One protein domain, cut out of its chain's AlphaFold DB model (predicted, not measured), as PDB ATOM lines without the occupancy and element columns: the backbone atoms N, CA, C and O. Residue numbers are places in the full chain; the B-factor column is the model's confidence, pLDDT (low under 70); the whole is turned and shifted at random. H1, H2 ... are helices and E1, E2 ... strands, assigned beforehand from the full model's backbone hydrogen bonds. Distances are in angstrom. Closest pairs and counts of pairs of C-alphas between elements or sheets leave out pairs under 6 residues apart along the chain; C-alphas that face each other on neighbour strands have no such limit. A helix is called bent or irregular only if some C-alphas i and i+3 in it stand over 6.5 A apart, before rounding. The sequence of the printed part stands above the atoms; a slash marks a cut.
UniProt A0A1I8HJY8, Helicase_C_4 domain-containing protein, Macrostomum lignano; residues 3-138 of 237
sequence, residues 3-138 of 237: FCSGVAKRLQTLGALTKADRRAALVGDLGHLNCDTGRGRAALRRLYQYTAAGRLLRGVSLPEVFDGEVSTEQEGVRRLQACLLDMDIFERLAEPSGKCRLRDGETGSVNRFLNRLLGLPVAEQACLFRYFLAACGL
ATOM      1  N   PHE A   3     120.733 131.575 166.427       37.72
ATOM      2  CA  PHE A   3     121.836 131.130 165.566       37.72
ATOM      3  C   PHE A   3     122.967 130.462 166.359       37.72
ATOM      4  O   PHE A   3     123.378 129.359 166.014       37.72
ATOM      5  N   CYS A   4     123.374 131.038 167.495       35.03
ATOM      6  CA  CYS A   4     124.416 130.456 168.347       35.03
ATOM      7  C   CYS A   4     124.046 129.058 168.876       35.03
ATOM      8  O   CYS A   4     124.910 128.199 168.959       35.03
ATOM      9  N   SER A   5     122.763 128.779 169.161       47.44
ATOM     10  CA  SER A   5     122.321 127.461 169.648       47.44
ATOM     11  C   SER A   5     122.295 126.379 168.563       47.44
ATOM     12  O   SER A   5     122.485 125.207 168.869       47.44
ATOM     13  N   GLY A   6     122.049 126.748 167.300       41.59
ATOM     14  CA  GLY A   6     122.062 125.804 166.177       41.59
ATOM     15  C   GLY A   6     123.482 125.398 165.792       41.59
ATOM     16  O   GLY A   6     123.760 124.214 165.615       41.59
ATOM     17  N   VAL A   7     124.383 126.383 165.748       48.56
ATOM     18  CA  VAL A   7     125.816 126.175 165.512       48.56
ATOM     19  C   VAL A   7     126.432 125.407 166.672       48.56
ATOM     20  O   VAL A   7     127.063 124.393 166.430       48.56
ATOM     21  N   ALA A   8     126.156 125.781 167.927       50.69
ATOM     22  CA  ALA A   8     126.643 125.045 169.097       50.69
ATOM     23  C   ALA A   8     126.169 123.585 169.115       50.69
ATOM     24  O   ALA A   8     126.966 122.690 169.366       50.69
ATOM     25  N   LYS A   9     124.898 123.315 168.786       55.28
ATOM     26  CA  LYS A   9     124.374 121.941 168.733       55.28
ATOM     27  C   LYS A   9     125.000 121.128 167.600       55.28
ATOM     28  O   LYS A   9     125.298 119.956 167.792       55.28
ATOM     29  N   ARG A  10     125.252 121.745 166.442       59.97
ATOM     30  CA  ARG A  10     125.955 121.093 165.329       59.97
ATOM     31  C   ARG A  10     127.447 120.921 165.595       59.97
ATOM     32  O   ARG A  10     127.969 119.881 165.240       59.97
ATOM     33  N   LEU A  11     128.107 121.860 166.270       60.75
ATOM     34  CA  LEU A  11     129.481 121.710 166.755       60.75
ATOM     35  C   LEU A  11     129.576 120.650 167.854       60.75
ATOM     36  O   LEU A  11     130.572 119.950 167.931       60.75
ATOM     37  N   GLN A  12     128.532 120.471 168.664       60.81
ATOM     38  CA  GLN A  12     128.430 119.365 169.614       60.81
ATOM     39  C   GLN A  12     128.258 118.025 168.887       60.81
ATOM     40  O   GLN A  12     128.868 117.039 169.291       60.81
ATOM     41  N   THR A  13     127.480 117.980 167.798       56.97
ATOM     42  CA  THR A  13     127.374 116.807 166.912       56.97
ATOM     43  C   THR A  13     128.669 116.549 166.138       56.97
ATOM     44  O   THR A  13     129.076 115.401 166.036       56.97
ATOM     45  N   LEU A  14     129.365 117.586 165.667       64.69
ATOM     46  CA  LEU A  14     130.708 117.509 165.082       64.69
ATOM     47  C   LEU A  14     131.716 117.013 166.126       64.69
ATOM     48  O   LEU A  14     132.562 116.174 165.846       64.69
ATOM     49  N   GLY A  15     131.574 117.482 167.364       59.72
ATOM     50  CA  GLY A  15     132.279 116.988 168.534       59.72
ATOM     51  C   GLY A  15     131.985 115.512 168.770       59.72
ATOM     52  O   GLY A  15     132.905 114.771 169.038       59.72
ATOM     53  N   ALA A  16     130.742 115.049 168.620       57.69
ATOM     54  CA  ALA A  16     130.388 113.629 168.718       57.69
ATOM     55  C   ALA A  16     130.967 112.795 167.559       57.69
ATOM     56  O   ALA A  16     131.475 111.703 167.791       57.69
ATOM     57  N   LEU A  17     130.946 113.338 166.340       55.31
ATOM     58  CA  LEU A  17     131.527 112.741 165.137       55.31
ATOM     59  C   LEU A  17     133.049 112.592 165.255       55.31
ATOM     60  O   LEU A  17     133.615 111.598 164.819       55.31
ATOM     61  N   THR A  18     133.700 113.563 165.887       55.56
ATOM     62  CA  THR A  18     135.142 113.538 166.148       55.56
ATOM     63  C   THR A  18     135.496 112.799 167.444       55.56
ATOM     64  O   THR A  18     136.596 112.274 167.535       55.56
ATOM     65  N   LYS A  19     134.574 112.668 168.417       50.44
ATOM     66  CA  LYS A  19     134.717 111.932 169.703       50.44
ATOM     67  C   LYS A  19     134.746 110.415 169.586       50.44
ATOM     68  O   LYS A  19     135.067 109.764 170.578       50.44
ATOM     69  N   ALA A  20     134.470 109.848 168.412       49.97
ATOM     70  CA  ALA A  20     134.879 108.470 168.137       49.97
ATOM     71  C   ALA A  20     136.414 108.306 168.250       49.97
ATOM     72  O   ALA A  20     136.902 107.206 168.496       49.97
ATOM     73  N   ASP A  21     137.161 109.414 168.161       49.28
ATOM     74  CA  ASP A  21     138.584 109.519 168.446       49.28
ATOM     75  C   ASP A  21     138.806 110.074 169.873       49.28
ATOM     76  O   ASP A  21     138.294 111.141 170.236       49.28
ATOM     77  N   ARG A  22     139.573 109.363 170.717       46.50
ATOM     78  CA  ARG A  22     139.769 109.694 172.154       46.50
ATOM     79  C   ARG A  22     140.313 111.112 172.378       46.50
ATOM     80  O   ARG A  22     140.176 111.659 173.471       46.50
ATOM     81  N   ARG A  23     140.907 111.730 171.355       51.34
ATOM     82  CA  ARG A  23     141.480 113.082 171.402       51.34
ATOM     83  C   ARG A  23     140.437 114.204 171.305       51.34
ATOM     84  O   ARG A  23     140.681 115.295 171.813       51.34
ATOM     85  N   ALA A  24     139.242 113.945 170.770       43.28
ATOM     86  CA  ALA A  24     138.157 114.932 170.731       43.28
ATOM     87  C   ALA A  24     137.364 115.036 172.053       43.28
ATOM     88  O   ALA A  24     136.426 115.827 172.166       43.28
ATOM     89  N   ALA A  25     137.755 114.303 173.101       41.69
ATOM     90  CA  ALA A  25     137.249 114.525 174.457       41.69
ATOM     91  C   ALA A  25     137.591 115.935 174.997       41.69
ATOM     92  O   ALA A  25     136.821 116.481 175.784       41.69
ATOM     93  N   LEU A  26     138.649 116.583 174.484       45.12
ATOM     94  CA  LEU A  26     138.973 117.999 174.739       45.12
ATOM     95  C   LEU A  26     137.935 118.993 174.168       45.12
ATOM     96  O   LEU A  26     137.951 120.168 174.515       45.12
ATOM     97  N   VAL A  27     137.008 118.529 173.319       47.34
ATOM     98  CA  VAL A  27     135.926 119.324 172.695       47.34
ATOM     99  C   VAL A  27     134.688 119.424 173.608       47.34
ATOM    100  O   VAL A  27     133.706 120.077 173.261       47.34
ATOM    101  N   GLY A  28     134.701 118.779 174.786       45.25
ATOM    102  CA  GLY A  28     133.643 118.904 175.802       45.25
ATOM    103  C   GLY A  28     133.370 120.350 176.223       45.25
ATOM    104  O   GLY A  28     132.209 120.702 176.403       45.25
ATOM    105  N   ASP A  29     134.409 121.187 176.218       44.84
ATOM    106  CA  ASP A  29     134.328 122.606 176.542       44.84
ATOM    107  C   ASP A  29     134.843 123.459 175.375       44.84
ATOM    108  O   ASP A  29     135.910 124.072 175.425       44.84
ATOM    109  N   LEU A  30     134.034 123.579 174.320       50.19
ATOM    110  CA  LEU A  30     134.177 124.653 173.321       50.19
ATOM    111  C   LEU A  30     134.187 126.061 173.966       50.19
ATOM    112  O   LEU A  30     134.565 127.021 173.309       50.19
ATOM    113  N   GLY A  31     133.800 126.187 175.243       45.25
ATOM    114  CA  GLY A  31     133.976 127.400 176.048       45.25
ATOM    115  C   GLY A  31     135.415 127.646 176.531       45.25
ATOM    116  O   GLY A  31     135.798 128.800 176.693       45.25
ATOM    117  N   HIS A  32     136.233 126.598 176.714       41.75
ATOM    118  CA  HIS A  32     137.659 126.715 177.069       41.75
ATOM    119  C   HIS A  32     138.545 126.869 175.822       41.75
ATOM    120  O   HIS A  32     139.556 127.572 175.840       41.75
ATOM    121  N   LEU A  33     138.123 126.294 174.691       45.78
ATOM    122  CA  LEU A  33     138.570 126.711 173.361       45.78
ATOM    123  C   LEU A  33     137.906 128.044 173.006       45.78
ATOM    124  O   LEU A  33     137.097 128.129 172.085       45.78
ATOM    125  N   ASN A  34     138.276 129.104 173.724       50.94
ATOM    126  CA  ASN A  34     137.933 130.485 173.401       50.94
ATOM    127  C   ASN A  34     138.713 130.926 172.136       50.94
ATOM    128  O   ASN A  34     139.493 131.878 172.114       50.94
ATOM    129  N   CYS A  35     138.522 130.173 171.049       50.84
ATOM    130  CA  CYS A  35     139.000 130.396 169.691       50.84
ATOM    131  C   CYS A  35     138.439 131.696 169.093       50.84
ATOM    132  O   CYS A  35     138.810 132.066 167.978       50.84
ATOM    133  N   ASP A  36     137.555 132.377 169.822       53.56
ATOM    134  CA  ASP A  36     136.688 133.431 169.322       53.56
ATOM    135  C   ASP A  36     137.374 134.794 169.152       53.56
ATOM    136  O   ASP A  36     136.818 135.666 168.481       53.56
ATOM    137  N   THR A  37     138.611 135.003 169.633       60.72
ATOM    138  CA  THR A  37     139.322 136.262 169.335       60.72
ATOM    139  C   THR A  37     140.767 136.128 168.832       60.72
ATOM    140  O   THR A  37     141.018 136.390 167.661       60.72
ATOM    141  N   GLY A  38     141.765 135.725 169.614       68.62
ATOM    142  CA  GLY A  38     143.164 135.749 169.128       68.62
ATOM    143  C   GLY A  38     143.594 134.504 168.340       68.62
ATOM    144  O   GLY A  38     143.946 134.557 167.156       68.62
ATOM    145  N   ARG A  39     143.571 133.365 169.036       73.75
ATOM    146  CA  ARG A  39     144.245 132.127 168.623       73.75
ATOM    147  C   ARG A  39     143.555 131.427 167.457       73.75
ATOM    148  O   ARG A  39     144.231 131.049 166.508       73.75
ATOM    149  N   GLY A  40     142.226 131.319 167.489       77.50
ATOM    150  CA  GLY A  40     141.464 130.686 166.408       77.50
ATOM    151  C   GLY A  40     141.577 131.459 165.095       77.50
ATOM    152  O   GLY A  40     141.810 130.861 164.049       77.50
ATOM    153  N   ARG A  41     141.528 132.798 165.145       80.44
ATOM    154  CA  ARG A  41     141.751 133.643 163.958       80.44
ATOM    155  C   ARG A  41     143.170 133.499 163.408       80.44
ATOM    156  O   ARG A  41     143.347 133.404 162.198       80.44
ATOM    157  N   ALA A  42     144.183 133.467 164.275       82.62
ATOM    158  CA  ALA A  42     145.569 133.267 163.856       82.62
ATOM    159  C   ALA A  42     145.794 131.875 163.241       82.62
ATOM    160  O   ALA A  42     146.423 131.765 162.190       82.62
ATOM    161  N   ALA A  43     145.238 130.830 163.855       84.56
ATOM    162  CA  ALA A  43     145.279 129.468 163.335       84.56
ATOM    163  C   ALA A  43     144.585 129.360 161.974       84.56
ATOM    164  O   ALA A  43     145.146 128.779 161.051       84.56
ATOM    165  N   LEU A  44     143.414 129.983 161.820       88.12
ATOM    166  CA  LEU A  44     142.666 129.980 160.567       88.12
ATOM    167  C   LEU A  44     143.395 130.741 159.451       88.12
ATOM    168  O   LEU A  44     143.440 130.275 158.317       88.12
ATOM    169  N   ARG A  45     144.038 131.873 159.772       88.38
ATOM    170  CA  ARG A  45     144.897 132.586 158.812       88.38
ATOM    171  C   ARG A  45     146.064 131.723 158.342       88.38
ATOM    172  O   ARG A  45     146.307 131.652 157.142       88.38
ATOM    173  N   ARG A  46     146.749 131.034 159.262       87.81
ATOM    174  CA  ARG A  46     147.821 130.092 158.898       87.81
ATOM    175  C   ARG A  46     147.284 128.955 158.043       87.81
ATOM    176  O   ARG A  46     147.890 128.641 157.028       87.81
ATOM    177  N   LEU A  47     146.146 128.378 158.431       91.25
ATOM    178  CA  LEU A  47     145.476 127.329 157.672       91.25
ATOM    179  C   LEU A  47     145.318 127.768 156.216       91.25
ATOM    180  O   LEU A  47     145.876 127.104 155.351       91.25
ATOM    181  N   TYR A  48     144.672 128.914 155.968       91.12
ATOM    182  CA  TYR A  48     144.459 129.448 154.618       91.12
ATOM    183  C   TYR A  48     145.757 129.756 153.879       91.12
ATOM    184  O   TYR A  48     145.880 129.451 152.700       91.12
ATOM    185  N   GLN A  49     146.737 130.351 154.551       89.00
ATOM    186  CA  GLN A  49     147.991 130.722 153.909       89.00
ATOM    187  C   GLN A  49     148.788 129.503 153.439       89.00
ATOM    188  O   GLN A  49     149.287 129.484 152.316       89.00
ATOM    189  N   TYR A  50     148.886 128.474 154.281       90.00
ATOM    190  CA  TYR A  50     149.603 127.248 153.943       90.00
ATOM    191  C   TYR A  50     148.867 126.459 152.856       90.00
ATOM    192  O   TYR A  50     149.499 126.072 151.871       90.00
ATOM    193  N   THR A  51     147.539 126.298 152.950       90.75
ATOM    194  CA  THR A  51     146.786 125.612 151.887       90.75
ATOM    195  C   THR A  51     146.787 126.385 150.574       90.75
ATOM    196  O   THR A  51     146.895 125.751 149.529       90.75
ATOM    197  N   ALA A  52     146.743 127.720 150.580       87.88
ATOM    198  CA  ALA A  52     146.878 128.519 149.355       87.88
ATOM    199  C   ALA A  52     148.277 128.375 148.727       87.88
ATOM    200  O   ALA A  52     148.404 128.265 147.510       87.88
ATOM    201  N   ALA A  53     149.326 128.287 149.552       87.94
ATOM    202  CA  ALA A  53     150.692 128.016 149.101       87.94
ATOM    203  C   ALA A  53     150.918 126.561 148.641       87.94
ATOM    204  O   ALA A  53     152.009 126.229 148.178       87.94
ATOM    205  N   GLY A  54     149.917 125.688 148.778       87.44
ATOM    206  CA  GLY A  54     150.014 124.285 148.394       87.44
ATOM    207  C   GLY A  54     150.839 123.432 149.365       87.44
ATOM    208  O   GLY A  54     151.489 122.484 148.935       87.44
ATOM    209  N   ARG A  55     150.860 123.783 150.658       89.50
ATOM    210  CA  ARG A  55     151.662 123.123 151.704       89.50
ATOM    211  C   ARG A  55     150.820 122.819 152.941       89.50
ATOM    212  O   ARG A  55     149.831 123.506 153.198       89.50
ATOM    213  N   LEU A  56     151.228 121.839 153.746       88.38
ATOM    214  CA  LEU A  56     150.632 121.626 155.067       88.38
ATOM    215  C   LEU A  56     151.374 122.400 156.157       88.38
ATOM    216  O   LEU A  56     152.549 122.758 156.024       88.38
ATOM    217  N   LEU A  57     150.675 122.673 157.261       86.50
ATOM    218  CA  LEU A  57     151.312 123.213 158.457       86.50
ATOM    219  C   LEU A  57     152.378 122.234 158.974       86.50
ATOM    220  O   LEU A  57     152.174 121.021 159.036       86.50
ATOM    221  N   ARG A  58     153.523 122.779 159.393       80.38
ATOM    222  CA  ARG A  58     154.608 121.982 159.979       80.38
ATOM    223  C   ARG A  58     154.132 121.355 161.288       80.38
ATOM    224  O   ARG A  58     153.543 122.046 162.109       80.38
ATOM    225  N   GLY A  59     154.416 120.069 161.480       77.75
ATOM    226  CA  GLY A  59     153.990 119.322 162.669       77.75
ATOM    227  C   GLY A  59     152.586 118.722 162.566       77.75
ATOM    228  O   GLY A  59     152.140 118.090 163.516       77.75
ATOM    229  N   VAL A  60     151.903 118.876 161.427       82.56
ATOM    230  CA  VAL A  60     150.667 118.141 161.152       82.56
ATOM    231  C   VAL A  60     151.000 116.744 160.638       82.56
ATOM    232  O   VAL A  60     151.642 116.584 159.602       82.56
ATOM    233  N   SER A  61     150.521 115.724 161.340       81.00
ATOM    234  CA  SER A  61     150.570 114.335 160.890       81.00
ATOM    235  C   SER A  61     149.387 114.013 159.978       81.00
ATOM    236  O   SER A  61     148.230 114.063 160.396       81.00
ATOM    237  N   LEU A  62     149.696 113.612 158.743       83.25
ATOM    238  CA  LEU A  62     148.728 113.143 157.746       83.25
ATOM    239  C   LEU A  62     147.737 112.086 158.267       83.25
ATOM    240  O   LEU A  62     146.535 112.302 158.103       83.25
ATOM    241  N   PRO A  63     148.172 110.991 158.926       81.38
ATOM    242  CA  PRO A  63     147.234 109.960 159.370       81.38
ATOM    243  C   PRO A  63     146.250 110.466 160.430       81.38
ATOM    244  O   PRO A  63     145.136 109.964 160.498       81.38
ATOM    245  N   GLU A  64     146.623 111.477 161.221       77.12
ATOM    246  CA  GLU A  64     145.745 112.024 162.263       77.12
ATOM    247  C   GLU A  64     144.678 112.975 161.706       77.12
ATOM    248  O   GLU A  64     143.594 113.092 162.268       77.12
ATOM    249  N   VAL A  65     144.970 113.684 160.614       81.50
ATOM    250  CA  VAL A  65     144.021 114.636 160.017       81.50
ATOM    251  C   VAL A  65     143.079 113.946 159.039       81.50
ATOM    252  O   VAL A  65     141.884 114.241 159.023       81.50
ATOM    253  N   PHE A  66     143.615 113.019 158.249       83.88
ATOM    254  CA  PHE A  66     142.917 112.400 157.128       83.88
ATOM    255  C   PHE A  66     142.476 110.954 157.400       83.88
ATOM    256  O   PHE A  66     142.151 110.252 156.451       83.88
ATOM    257  N   ASP A  67     142.499 110.485 158.653       79.25
ATOM    258  CA  ASP A  67     142.134 109.108 159.045       79.25
ATOM    259  C   ASP A  67     142.866 108.009 158.240       79.25
ATOM    260  O   ASP A  67     142.343 106.922 158.019       79.25
ATOM    261  N   GLY A  68     144.087 108.289 157.773       79.19
ATOM    262  CA  GLY A  68     144.874 107.359 156.949       79.19
ATOM    263  C   GLY A  68     144.470 107.278 155.469       79.19
ATOM    264  O   GLY A  68     145.168 106.624 154.700       79.19
ATOM    265  N   GLU A  69     143.431 107.997 155.037       79.69
ATOM    266  CA  GLU A  69     142.980 108.053 153.633       79.69
ATOM    267  C   GLU A  69     144.006 108.725 152.704       79.69
ATOM    268  O   GLU A  69     143.985 108.561 151.487       79.69
ATOM    269  N   VAL A  70     144.910 109.525 153.275       85.88
ATOM    270  CA  VAL A  70     145.892 110.320 152.539       85.88
ATOM    271  C   VAL A  70     147.299 109.824 152.840       85.88
ATOM    272  O   VAL A  70     147.763 109.873 153.977       85.88
ATOM    273  N   SER A  71     148.006 109.414 151.784       84.00
ATOM    274  CA  SER A  71     149.388 108.918 151.873       84.00
ATOM    275  C   SER A  71     150.454 109.981 151.594       84.00
ATOM    276  O   SER A  71     151.602 109.818 151.997       84.00
ATOM    277  N   THR A  72     150.112 111.072 150.897       88.19
ATOM    278  CA  THR A  72     151.077 112.114 150.509       88.19
ATOM    279  C   THR A  72     150.624 113.496 150.957       88.19
ATOM    280  O   THR A  72     149.431 113.790 151.005       88.19
ATOM    281  N   GLU A  73     151.584 114.379 151.245       87.00
ATOM    282  CA  GLU A  73     151.290 115.771 151.610       87.00
ATOM    283  C   GLU A  73     150.491 116.483 150.513       87.00
ATOM    284  O   GLU A  73     149.527 117.188 150.801       87.00
ATOM    285  N   GLN A  74     150.845 116.238 149.250       88.25
ATOM    286  CA  GLN A  74     150.189 116.837 148.091       88.25
ATOM    287  C   GLN A  74     148.709 116.461 148.005       88.25
ATOM    288  O   GLN A  74     147.878 117.320 147.719       88.25
ATOM    289  N   GLU A  75     148.368 115.203 148.279       89.50
ATOM    290  CA  GLU A  75     146.978 114.753 148.266       89.50
ATOM    291  C   GLU A  75     146.180 115.352 149.431       89.50
ATOM    292  O   GLU A  75     145.057 115.818 149.248       89.50
ATOM    293  N   GLY A  76     146.802 115.469 150.607       89.06
ATOM    294  CA  GLY A  76     146.199 116.154 151.750       89.06
ATOM    295  C   GLY A  76     145.913 117.624 151.455       89.06
ATOM    296  O   GLY A  76     144.813 118.114 151.706       89.06
ATOM    297  N   VAL A  77     146.874 118.325 150.852       90.69
ATOM    298  CA  VAL A  77     146.703 119.715 150.412       90.69
ATOM    299  C   VAL A  77     145.566 119.837 149.402       90.69
ATOM    300  O   VAL A  77     144.726 120.723 149.561       90.69
ATOM    301  N   ARG A  78     145.501 118.962 148.389       90.81
ATOM    302  CA  ARG A  78     144.426 118.986 147.383       90.81
ATOM    303  C   ARG A  78     143.057 118.784 148.013       90.81
ATOM    304  O   ARG A  78     142.136 119.528 147.687       90.81
ATOM    305  N   ARG A  79     142.930 117.836 148.945       91.56
ATOM    306  CA  ARG A  79     141.676 117.581 149.660       91.56
ATOM    307  C   ARG A  79     141.230 118.792 150.479       91.56
ATOM    308  O   ARG A  79     140.077 119.204 150.392       91.56
ATOM    309  N   LEU A  80     142.154 119.426 151.202       92.25
ATOM    310  CA  LEU A  80     141.858 120.657 151.944       92.25
ATOM    311  C   LEU A  80     141.487 121.819 151.011       92.25
ATOM    312  O   LEU A  80     140.561 122.569 151.310       92.25
ATOM    313  N   GLN A  81     142.180 121.977 149.881       92.69
ATOM    314  CA  GLN A  81     141.850 122.994 148.880       92.69
ATOM    315  C   GLN A  81     140.462 122.763 148.274       92.69
ATOM    316  O   GLN A  81     139.713 123.724 148.140       92.69
ATOM    317  N   ALA A  82     140.099 121.515 147.962       91.56
ATOM    318  CA  ALA A  82     138.766 121.162 147.475       91.56
ATOM    319  C   ALA A  82     137.681 121.565 148.484       91.56
ATOM    320  O   ALA A  82     136.761 122.293 148.132       91.56
ATOM    321  N   CYS A  83     137.866 121.233 149.766       92.56
ATOM    322  CA  CYS A  83     136.952 121.658 150.827       92.56
ATOM    323  C   CYS A  83     136.817 123.188 150.920       92.56
ATOM    324  O   CYS A  83     135.726 123.713 151.124       92.56
ATOM    325  N   LEU A  84     137.928 123.922 150.790       92.56
ATOM    326  CA  LEU A  84     137.927 125.388 150.860       92.56
ATOM    327  C   LEU A  84     137.301 126.042 149.618       92.56
ATOM    328  O   LEU A  84     136.747 127.137 149.738       92.56
ATOM    329  N   LEU A  85     137.361 125.387 148.456       91.75
ATOM    330  CA  LEU A  85     136.622 125.779 147.254       91.75
ATOM    331  C   LEU A  85     135.119 125.535 147.436       91.75
ATOM    332  O   LEU A  85     134.333 126.444 147.192       91.75
ATOM    333  N   ASP A  86     134.728 124.364 147.945       91.69
ATOM    334  CA  ASP A  86     133.324 124.012 148.211       91.69
ATOM    335  C   ASP A  86     132.681 124.931 149.265       91.69
ATOM    336  O   ASP A  86     131.482 125.199 149.243       91.69
ATOM    337  N   MET A  87     133.489 125.452 150.191       90.31
ATOM    338  CA  MET A  87     133.077 126.454 151.178       90.31
ATOM    339  C   MET A  87     133.083 127.894 150.646       90.31
ATOM    340  O   MET A  87     132.849 128.826 151.425       90.31
ATOM    341  N   ASP A  88     133.400 128.119 149.369       89.44
ATOM    342  CA  ASP A  88     133.496 129.459 148.784       89.44
ATOM    343  C   ASP A  88     134.501 130.380 149.518       89.44
ATOM    344  O   ASP A  88     134.362 131.609 149.541       89.44
ATOM    345  N   ILE A  89     135.510 129.792 150.169       90.62
ATOM    346  CA  ILE A  89     136.608 130.518 150.825       90.62
ATOM    347  C   ILE A  89     137.739 130.743 149.827       90.62
ATOM    348  O   ILE A  89     138.345 131.814 149.806       90.62
ATOM    349  N   PHE A  90     138.032 129.732 149.013       91.50
ATOM    350  CA  PHE A  90     139.009 129.822 147.938       91.50
ATOM    351  C   PHE A  90     138.328 130.034 146.591       91.50
ATOM    352  O   PHE A  90     137.167 129.691 146.388       91.50
ATOM    353  N   GLU A  91     139.101 130.554 145.650       90.75
ATOM    354  CA  GLU A  91     138.765 130.567 144.237       90.75
ATOM    355  C   GLU A  91     139.909 129.988 143.412       90.75
ATOM    356  O   GLU A  91     141.092 130.105 143.757       90.75
ATOM    357  N   ARG A  92     139.544 129.330 142.312       87.56
ATOM    358  CA  ARG A  92     140.505 128.772 141.369       87.56
ATOM    359  C   ARG A  92     141.069 129.902 140.515       87.56
ATOM    360  O   ARG A  92     140.312 130.662 139.918       87.56
ATOM    361  N   LEU A  93     142.392 129.994 140.439       83.50
ATOM    362  CA  LEU A  93     143.050 130.908 139.515       83.50
ATOM    363  C   LEU A  93     142.875 130.395 138.085       83.50
ATOM    364  O   LEU A  93     142.953 129.192 137.843       83.50
ATOM    365  N   ALA A  94     142.688 131.309 137.132       74.44
ATOM    366  CA  ALA A  94     142.531 130.993 135.706       74.44
ATOM    367  C   ALA A  94     143.815 130.443 135.042       74.44
ATOM    368  O   ALA A  94     143.865 130.248 133.831       74.44
ATOM    369  N   GLU A  95     144.865 130.204 135.824       74.25
ATOM    370  CA  GLU A  95     146.115 129.632 135.354       74.25
ATOM    371  C   GLU A  95     145.991 128.117 135.119       74.25
ATOM    372  O   GLU A  95     145.368 127.410 135.920       74.25
ATOM    373  N   PRO A  96     146.704 127.567 134.117       64.44
ATOM    374  CA  PRO A  96     146.771 126.121 133.884       64.44
ATOM    375  C   PRO A  96     147.432 125.354 135.044       64.44
ATOM    376  O   PRO A  96     147.397 124.129 135.077       64.44
ATOM    377  N   SER A  97     148.021 126.067 136.012       68.06
ATOM    378  CA  SER A  97     148.660 125.511 137.206       68.06
ATOM    379  C   SER A  97     147.667 124.932 138.223       68.06
ATOM    380  O   SER A  97     148.081 124.220 139.138       68.06
ATOM    381  N   GLY A  98     146.367 125.242 138.102       67.94
ATOM    382  CA  GLY A  98     145.329 124.743 139.009       67.94
ATOM    383  C   GLY A  98     145.428 125.289 140.440       67.94
ATOM    384  O   GLY A  98     144.766 124.760 141.335       67.94
ATOM    385  N   LYS A  99     146.237 126.334 140.657       77.50
ATOM    386  CA  LYS A  99     146.399 126.997 141.956       77.50
ATOM    387  C   LYS A  99     145.089 127.629 142.425       77.50
ATOM    388  O   LYS A  99     144.274 128.097 141.630       77.50
ATOM    389  N   CYS A 100     144.915 127.668 143.740       84.38
ATOM    390  CA  CYS A 100     143.774 128.299 144.394       84.38
ATOM    391  C   CYS A 100     144.269 129.448 145.270       84.38
ATOM    392  O   CYS A 100     145.332 129.340 145.881       84.38
ATOM    393  N   ARG A 101     143.497 130.531 145.353       87.00
ATOM    394  CA  ARG A 101     143.780 131.651 146.259       87.00
ATOM    395  C   ARG A 101     142.608 131.908 147.190       87.00
ATOM    396  O   ARG A 101     141.478 131.541 146.884       87.00
ATOM    397  N   LEU A 102     142.891 132.554 148.318       87.50
ATOM    398  CA  LEU A 102     141.860 133.067 149.213       87.50
ATOM    399  C   LEU A 102     141.047 134.146 148.488       87.50
ATOM    400  O   LEU A 102     141.631 135.013 147.840       87.50
ATOM    401  N   ARG A 103     139.718 134.085 148.594       86.75
ATOM    402  CA  ARG A 103     138.818 135.090 148.025       86.75
ATOM    403  C   ARG A 103     138.890 136.401 148.813       86.75
ATOM    404  O   ARG A 103     139.016 136.400 150.042       86.75
ATOM    405  N   ASP A 104     138.750 137.518 148.105       73.06
ATOM    406  CA  ASP A 104     138.755 138.854 148.699       73.06
ATOM    407  C   ASP A 104     137.618 139.019 149.725       73.06
ATOM    408  O   ASP A 104     136.469 138.635 149.494       73.06
ATOM    409  N   GLY A 105     137.937 139.581 150.894       70.88
ATOM    410  CA  GLY A 105     136.974 139.791 151.983       70.88
ATOM    411  C   GLY A 105     136.827 138.628 152.975       70.88
ATOM    412  O   GLY A 105     136.042 138.728 153.926       70.88
ATOM    413  N   GLU A 106     137.590 137.542 152.821       79.56
ATOM    414  CA  GLU A 106     137.684 136.497 153.844       79.56
ATOM    415  C   GLU A 106     138.666 136.889 154.960       79.56
ATOM    416  O   GLU A 106     139.877 136.714 154.876       79.56
ATOM    417  N   THR A 107     138.123 137.411 156.062       67.50
ATOM    418  CA  THR A 107     138.891 137.998 157.179       67.50
ATOM    419  C   THR A 107     139.389 136.988 158.224       67.50
ATOM    420  O   THR A 107     139.913 137.372 159.271       67.50
ATOM    421  N   GLY A 108     139.225 135.681 157.986       71.44
ATOM    422  CA  GLY A 108     139.579 134.651 158.971       71.44
ATOM    423  C   GLY A 108     138.647 134.639 160.191       71.44
ATOM    424  O   GLY A 108     139.083 134.379 161.314       71.44
ATOM    425  N   SER A 109     137.359 134.936 159.989       81.00
ATOM    426  CA  SER A 109     136.333 134.799 161.028       81.00
ATOM    427  C   SER A 109     136.033 133.325 161.301       81.00
ATOM    428  O   SER A 109     135.488 132.622 160.446       81.00
ATOM    429  N   VAL A 110     136.342 132.873 162.519       80.81
ATOM    430  CA  VAL A 110     136.124 131.486 162.955       80.81
ATOM    431  C   VAL A 110     134.644 131.113 162.869       80.81
ATOM    432  O   VAL A 110     134.307 130.072 162.320       80.81
ATOM    433  N   ASN A 111     133.734 131.991 163.298       77.88
ATOM    434  CA  ASN A 111     132.294 131.728 163.208       77.88
ATOM    435  C   ASN A 111     131.804 131.579 161.760       77.88
ATOM    436  O   ASN A 111     130.978 130.713 161.475       77.88
ATOM    437  N   ARG A 112     132.319 132.387 160.823       82.00
ATOM    438  CA  ARG A 112     131.973 132.248 159.398       82.00
ATOM    439  C   ARG A 112     132.490 130.923 158.837       82.00
ATOM    440  O   ARG A 112     131.742 130.231 158.153       82.00
ATOM    441  N   PHE A 113     133.731 130.571 159.167       85.50
ATOM    442  CA  PHE A 113     134.340 129.299 158.794       85.50
ATOM    443  C   PHE A 113     133.523 128.111 159.307       85.50
ATOM    444  O   PHE A 113     133.116 127.272 158.513       85.50
ATOM    445  N   LEU A 114     133.187 128.082 160.599       83.81
ATOM    446  CA  LEU A 114     132.397 127.000 161.192       83.81
ATOM    447  C   LEU A 114     130.997 126.907 160.575       83.81
ATOM    448  O   LEU A 114     130.516 125.811 160.316       83.81
ATOM    449  N   ASN A 115     130.351 128.035 160.270       84.81
ATOM    450  CA  ASN A 115     129.049 128.022 159.598       84.81
ATOM    451  C   ASN A 115     129.109 127.417 158.191       84.81
ATOM    452  O   ASN A 115     128.202 126.679 157.814       84.81
ATOM    453  N   ARG A 116     130.168 127.711 157.430       87.50
ATOM    454  CA  ARG A 116     130.388 127.147 156.090       87.50
ATOM    455  C   ARG A 116     130.832 125.688 156.142       87.50
ATOM    456  O   ARG A 116     130.429 124.904 155.294       87.50
ATOM    457  N   LEU A 117     131.578 125.310 157.179       86.50
ATOM    458  CA  LEU A 117     132.076 123.951 157.383       86.50
ATOM    459  C   LEU A 117     130.908 122.974 157.492       86.50
ATOM    460  O   LEU A 117     130.927 121.910 156.893       86.50
ATOM    461  N   LEU A 118     129.838 123.382 158.176       84.31
ATOM    462  CA  LEU A 118     128.614 122.595 158.324       84.31
ATOM    463  C   LEU A 118     127.863 122.326 157.004       84.31
ATOM    464  O   LEU A 118     126.896 121.564 157.024       84.31
ATOM    465  N   GLY A 119     128.255 122.971 155.902       84.38
ATOM    466  CA  GLY A 119     127.739 122.703 154.559       84.38
ATOM    467  C   GLY A 119     128.451 121.557 153.832       84.38
ATOM    468  O   GLY A 119     127.917 121.063 152.845       84.38
ATOM    469  N   LEU A 120     129.618 121.116 154.313       86.12
ATOM    470  CA  LEU A 120     130.400 120.047 153.687       86.12
ATOM    471  C   LEU A 120     129.872 118.644 154.036       86.12
ATOM    472  O   LEU A 120     129.149 118.483 155.022       86.12
ATOM    473  N   PRO A 121     130.256 117.593 153.289       85.44
ATOM    474  CA  PRO A 121     130.031 116.209 153.694       85.44
ATOM    475  C   PRO A 121     130.691 115.883 155.039       85.44
ATOM    476  O   PRO A 121     131.728 116.436 155.391       85.44
ATOM    477  N   VAL A 122     130.122 114.927 155.776       81.62
ATOM    478  CA  VAL A 122     130.555 114.525 157.132       81.62
ATOM    479  C   VAL A 122     132.056 114.193 157.208       81.62
ATOM    480  O   VAL A 122     132.726 114.608 158.152       81.62
ATOM    481  N   ALA A 123     132.595 113.494 156.206       82.06
ATOM    482  CA  ALA A 123     134.018 113.154 156.145       82.06
ATOM    483  C   ALA A 123     134.911 114.402 156.011       82.06
ATOM    484  O   ALA A 123     135.890 114.551 156.741       82.06
ATOM    485  N   GLU A 124     134.533 115.342 155.141       86.56
ATOM    486  CA  GLU A 124     135.276 116.590 154.936       86.56
ATOM    487  C   GLU A 124     135.134 117.547 156.121       86.56
ATOM    488  O   GLU A 124     136.090 118.229 156.493       86.56
ATOM    489  N   GLN A 125     133.974 117.538 156.785       84.81
ATOM    490  CA  GLN A 125     133.775 118.250 158.042       84.81
ATOM    491  C   GLN A 125     134.786 117.808 159.103       84.81
ATOM    492  O   GLN A 125     135.435 118.650 159.723       84.81
ATOM    493  N   ALA A 126     134.924 116.494 159.307       82.44
ATOM    494  CA  ALA A 126     135.864 115.937 160.273       82.44
ATOM    495  C   ALA A 126     137.315 116.253 159.882       82.44
ATOM    496  O   ALA A 126     138.065 116.776 160.705       82.44
ATOM    497  N   CYS A 127     137.678 116.018 158.621       86.69
ATOM    498  CA  CYS A 127     139.002 116.302 158.067       86.69
ATOM    499  C   CYS A 127     139.435 117.762 158.294       86.69
ATOM    500  O   CYS A 127     140.435 118.035 158.967       86.69
ATOM    501  N   LEU A 128     138.646 118.724 157.801       88.88
ATOM    502  CA  LEU A 128     138.982 120.145 157.882       88.88
ATOM    503  C   LEU A 128     138.999 120.639 159.335       88.88
ATOM    504  O   LEU A 128     139.827 121.475 159.704       88.88
ATOM    505  N   PHE A 129     138.108 120.109 160.177       85.56
ATOM    506  CA  PHE A 129     138.070 120.460 161.592       85.56
ATOM    507  C   PHE A 129     139.278 119.920 162.360       85.56
ATOM    508  O   PHE A 129     139.875 120.664 163.137       85.56
ATOM    509  N   ARG A 130     139.696 118.670 162.117       84.88
ATOM    510  CA  ARG A 130     140.928 118.112 162.701       84.88
ATOM    511  C   ARG A 130     142.148 118.927 162.288       84.88
ATOM    512  O   ARG A 130     142.966 119.268 163.141       84.88
ATOM    513  N   TYR A 131     142.230 119.325 161.017       88.19
ATOM    514  CA  TYR A 131     143.300 120.201 160.540       88.19
ATOM    515  C   TYR A 131     143.294 121.570 161.240       88.19
ATOM    516  O   TYR A 131     144.338 122.067 161.663       88.19
ATOM    517  N   PHE A 132     142.114 122.167 161.428       85.81
ATOM    518  CA  PHE A 132     141.957 123.420 162.169       85.81
ATOM    519  C   PHE A 132     142.369 123.293 163.645       85.81
ATOM    520  O   PHE A 132     143.042 124.183 164.171       85.81
ATOM    521  N   LEU A 133     142.022 122.191 164.312       81.06
ATOM    522  CA  LEU A 133     142.453 121.927 165.688       81.06
ATOM    523  C   LEU A 133     143.971 121.744 165.781       81.06
ATOM    524  O   LEU A 133     144.594 122.323 166.672       81.06
ATOM    525  N   ALA A 134     144.579 121.026 164.833       82.00
ATOM    526  CA  ALA A 134     146.033 120.909 164.747       82.00
ATOM    527  C   ALA A 134     146.690 122.292 164.577       82.00
ATOM    528  O   ALA A 134     147.622 122.638 165.301       82.00
ATOM    529  N   ALA A 135     146.138 123.146 163.708       83.19
ATOM    530  CA  ALA A 135     146.603 124.521 163.523       83.19
ATOM    531  C   ALA A 135     146.442 125.406 164.774       83.19
ATOM    532  O   ALA A 135     147.231 126.337 164.972       83.19
ATOM    533  N   CYS A 136     145.434 125.133 165.610       79.25
ATOM    534  CA  CYS A 136     145.242 125.790 166.903       79.25
ATOM    535  C   CYS A 136     146.278 125.337 167.938       79.25
ATOM    536  O   CYS A 136     146.742 126.169 168.720       79.25
ATOM    537  N   GLY A 137     146.635 124.051 167.956       73.50
ATOM    538  CA  GLY A 137     147.628 123.475 168.870       73.50
ATOM    539  C   GLY A 137     149.075 123.839 168.533       73.50
ATOM    540  O   GLY A 137     149.924 123.836 169.416       73.50
ATOM    541  N   LEU A 138     149.345 124.206 167.279       66.56
ATOM    542  CA  LEU A 138     150.665 124.632 166.822       66.56
ATOM    543  C   LEU A 138     150.972 126.075 167.255       66.56
ATOM    544  O   LEU A 138     150.268 127.024 166.885       66.56
TER     545      LEU A 138
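AT A GLANCE: This is residues 3 to 138 of the 237 residues of the protein "Helicase_C_4 domain-containing protein" of Macrostomum lignano (UniProt A0A1I8HJY8). Helix H7 runs through the core, with H3 and H5 crossing it and short H4 packed on it; a helical hairpin, H1 and H2, lies at one end of the long axis, a small strand hairpin, E1 and E2, at the other. The printed part, 136 residues, is mostly helix: seven named helices and two antiparallel named strands, in the order H1 H2 H3 H4 H5 E1 E2 H6 H7. It is compact, with a radius of gyration of the C-alphas of 14.3 A and spans of 44 by 33 by 26 A.

HOW THE PARTS SIT: Start at the hairpin of E1, residues 90 to 92, and E2, residues 100 to 102, where N 91 and O 101 are 2.9 A apart, within hydrogen-bond range. The closest C-alphas of E2 and H3, residues 39 to 52, are Arg 101 and Ala 52, 5.4 A; those of E1 and H5, residues 73 to 86, are Phe 90 and Leu 84, 5.4 A. The hub is H7, residues 122 to 137; its residues 131 to 136 touch H3 at a steep tilt of 65 degrees, opposite ways, closest at the C-alphas of Cys 136 and Ala 43, 5.1 A. H7 only just touches H5, with 3 pairs of C-alphas within 8 A, closest Leu 128 and Leu 80, 6.6 A. H4, residues 62 to 65, touches H7, closest at the C-alphas of Val 65 and Arg 130, 5.4 A. H1, residues 3 to 18, touches H7 with residues 14 to 18 alone, about perpendicular at 87 degrees, closest at the C-alphas of Thr 18 and Ala 126, 6.4 A. H2, residues 22 to 29, forms a helical hairpin with H1, a shallow tilt of 18 degrees, and is apart from H7. H6, residues 110 to 117, only just touches H3, with 3 pairs of C-alphas within 8 A, closest Val 110 and Arg 41, 6.1 A. Every O i to N i+4 pair is within hydrogen-bond range in H1, H3, H5, H6 and H7; H2 has 0 of 4, with 2 of 5 O i to N i+3 pairs, and H4 is too short for an i+4 pair.

IN THESE COORDINATES: Find C-alpha 3 at (121.836, 131.130, 165.566); from there H1 runs 22.1 A. H2 is only just irregular: C-alphas 26 and 29 are 6.8 A apart. H3 spans 19.8 A and H5 20.1 A. H7 runs 22.6 A to C-alpha 137 at (147.628, 123.475, 168.870).

THE WHOLE: Look to Asp 29 and Pro 96 for the two C-alphas farthest apart, 44.6 A. The printed part has no cut and no long link. Confidence is under 70 at residues 3 to 38, 96 to 98, 107 and 138.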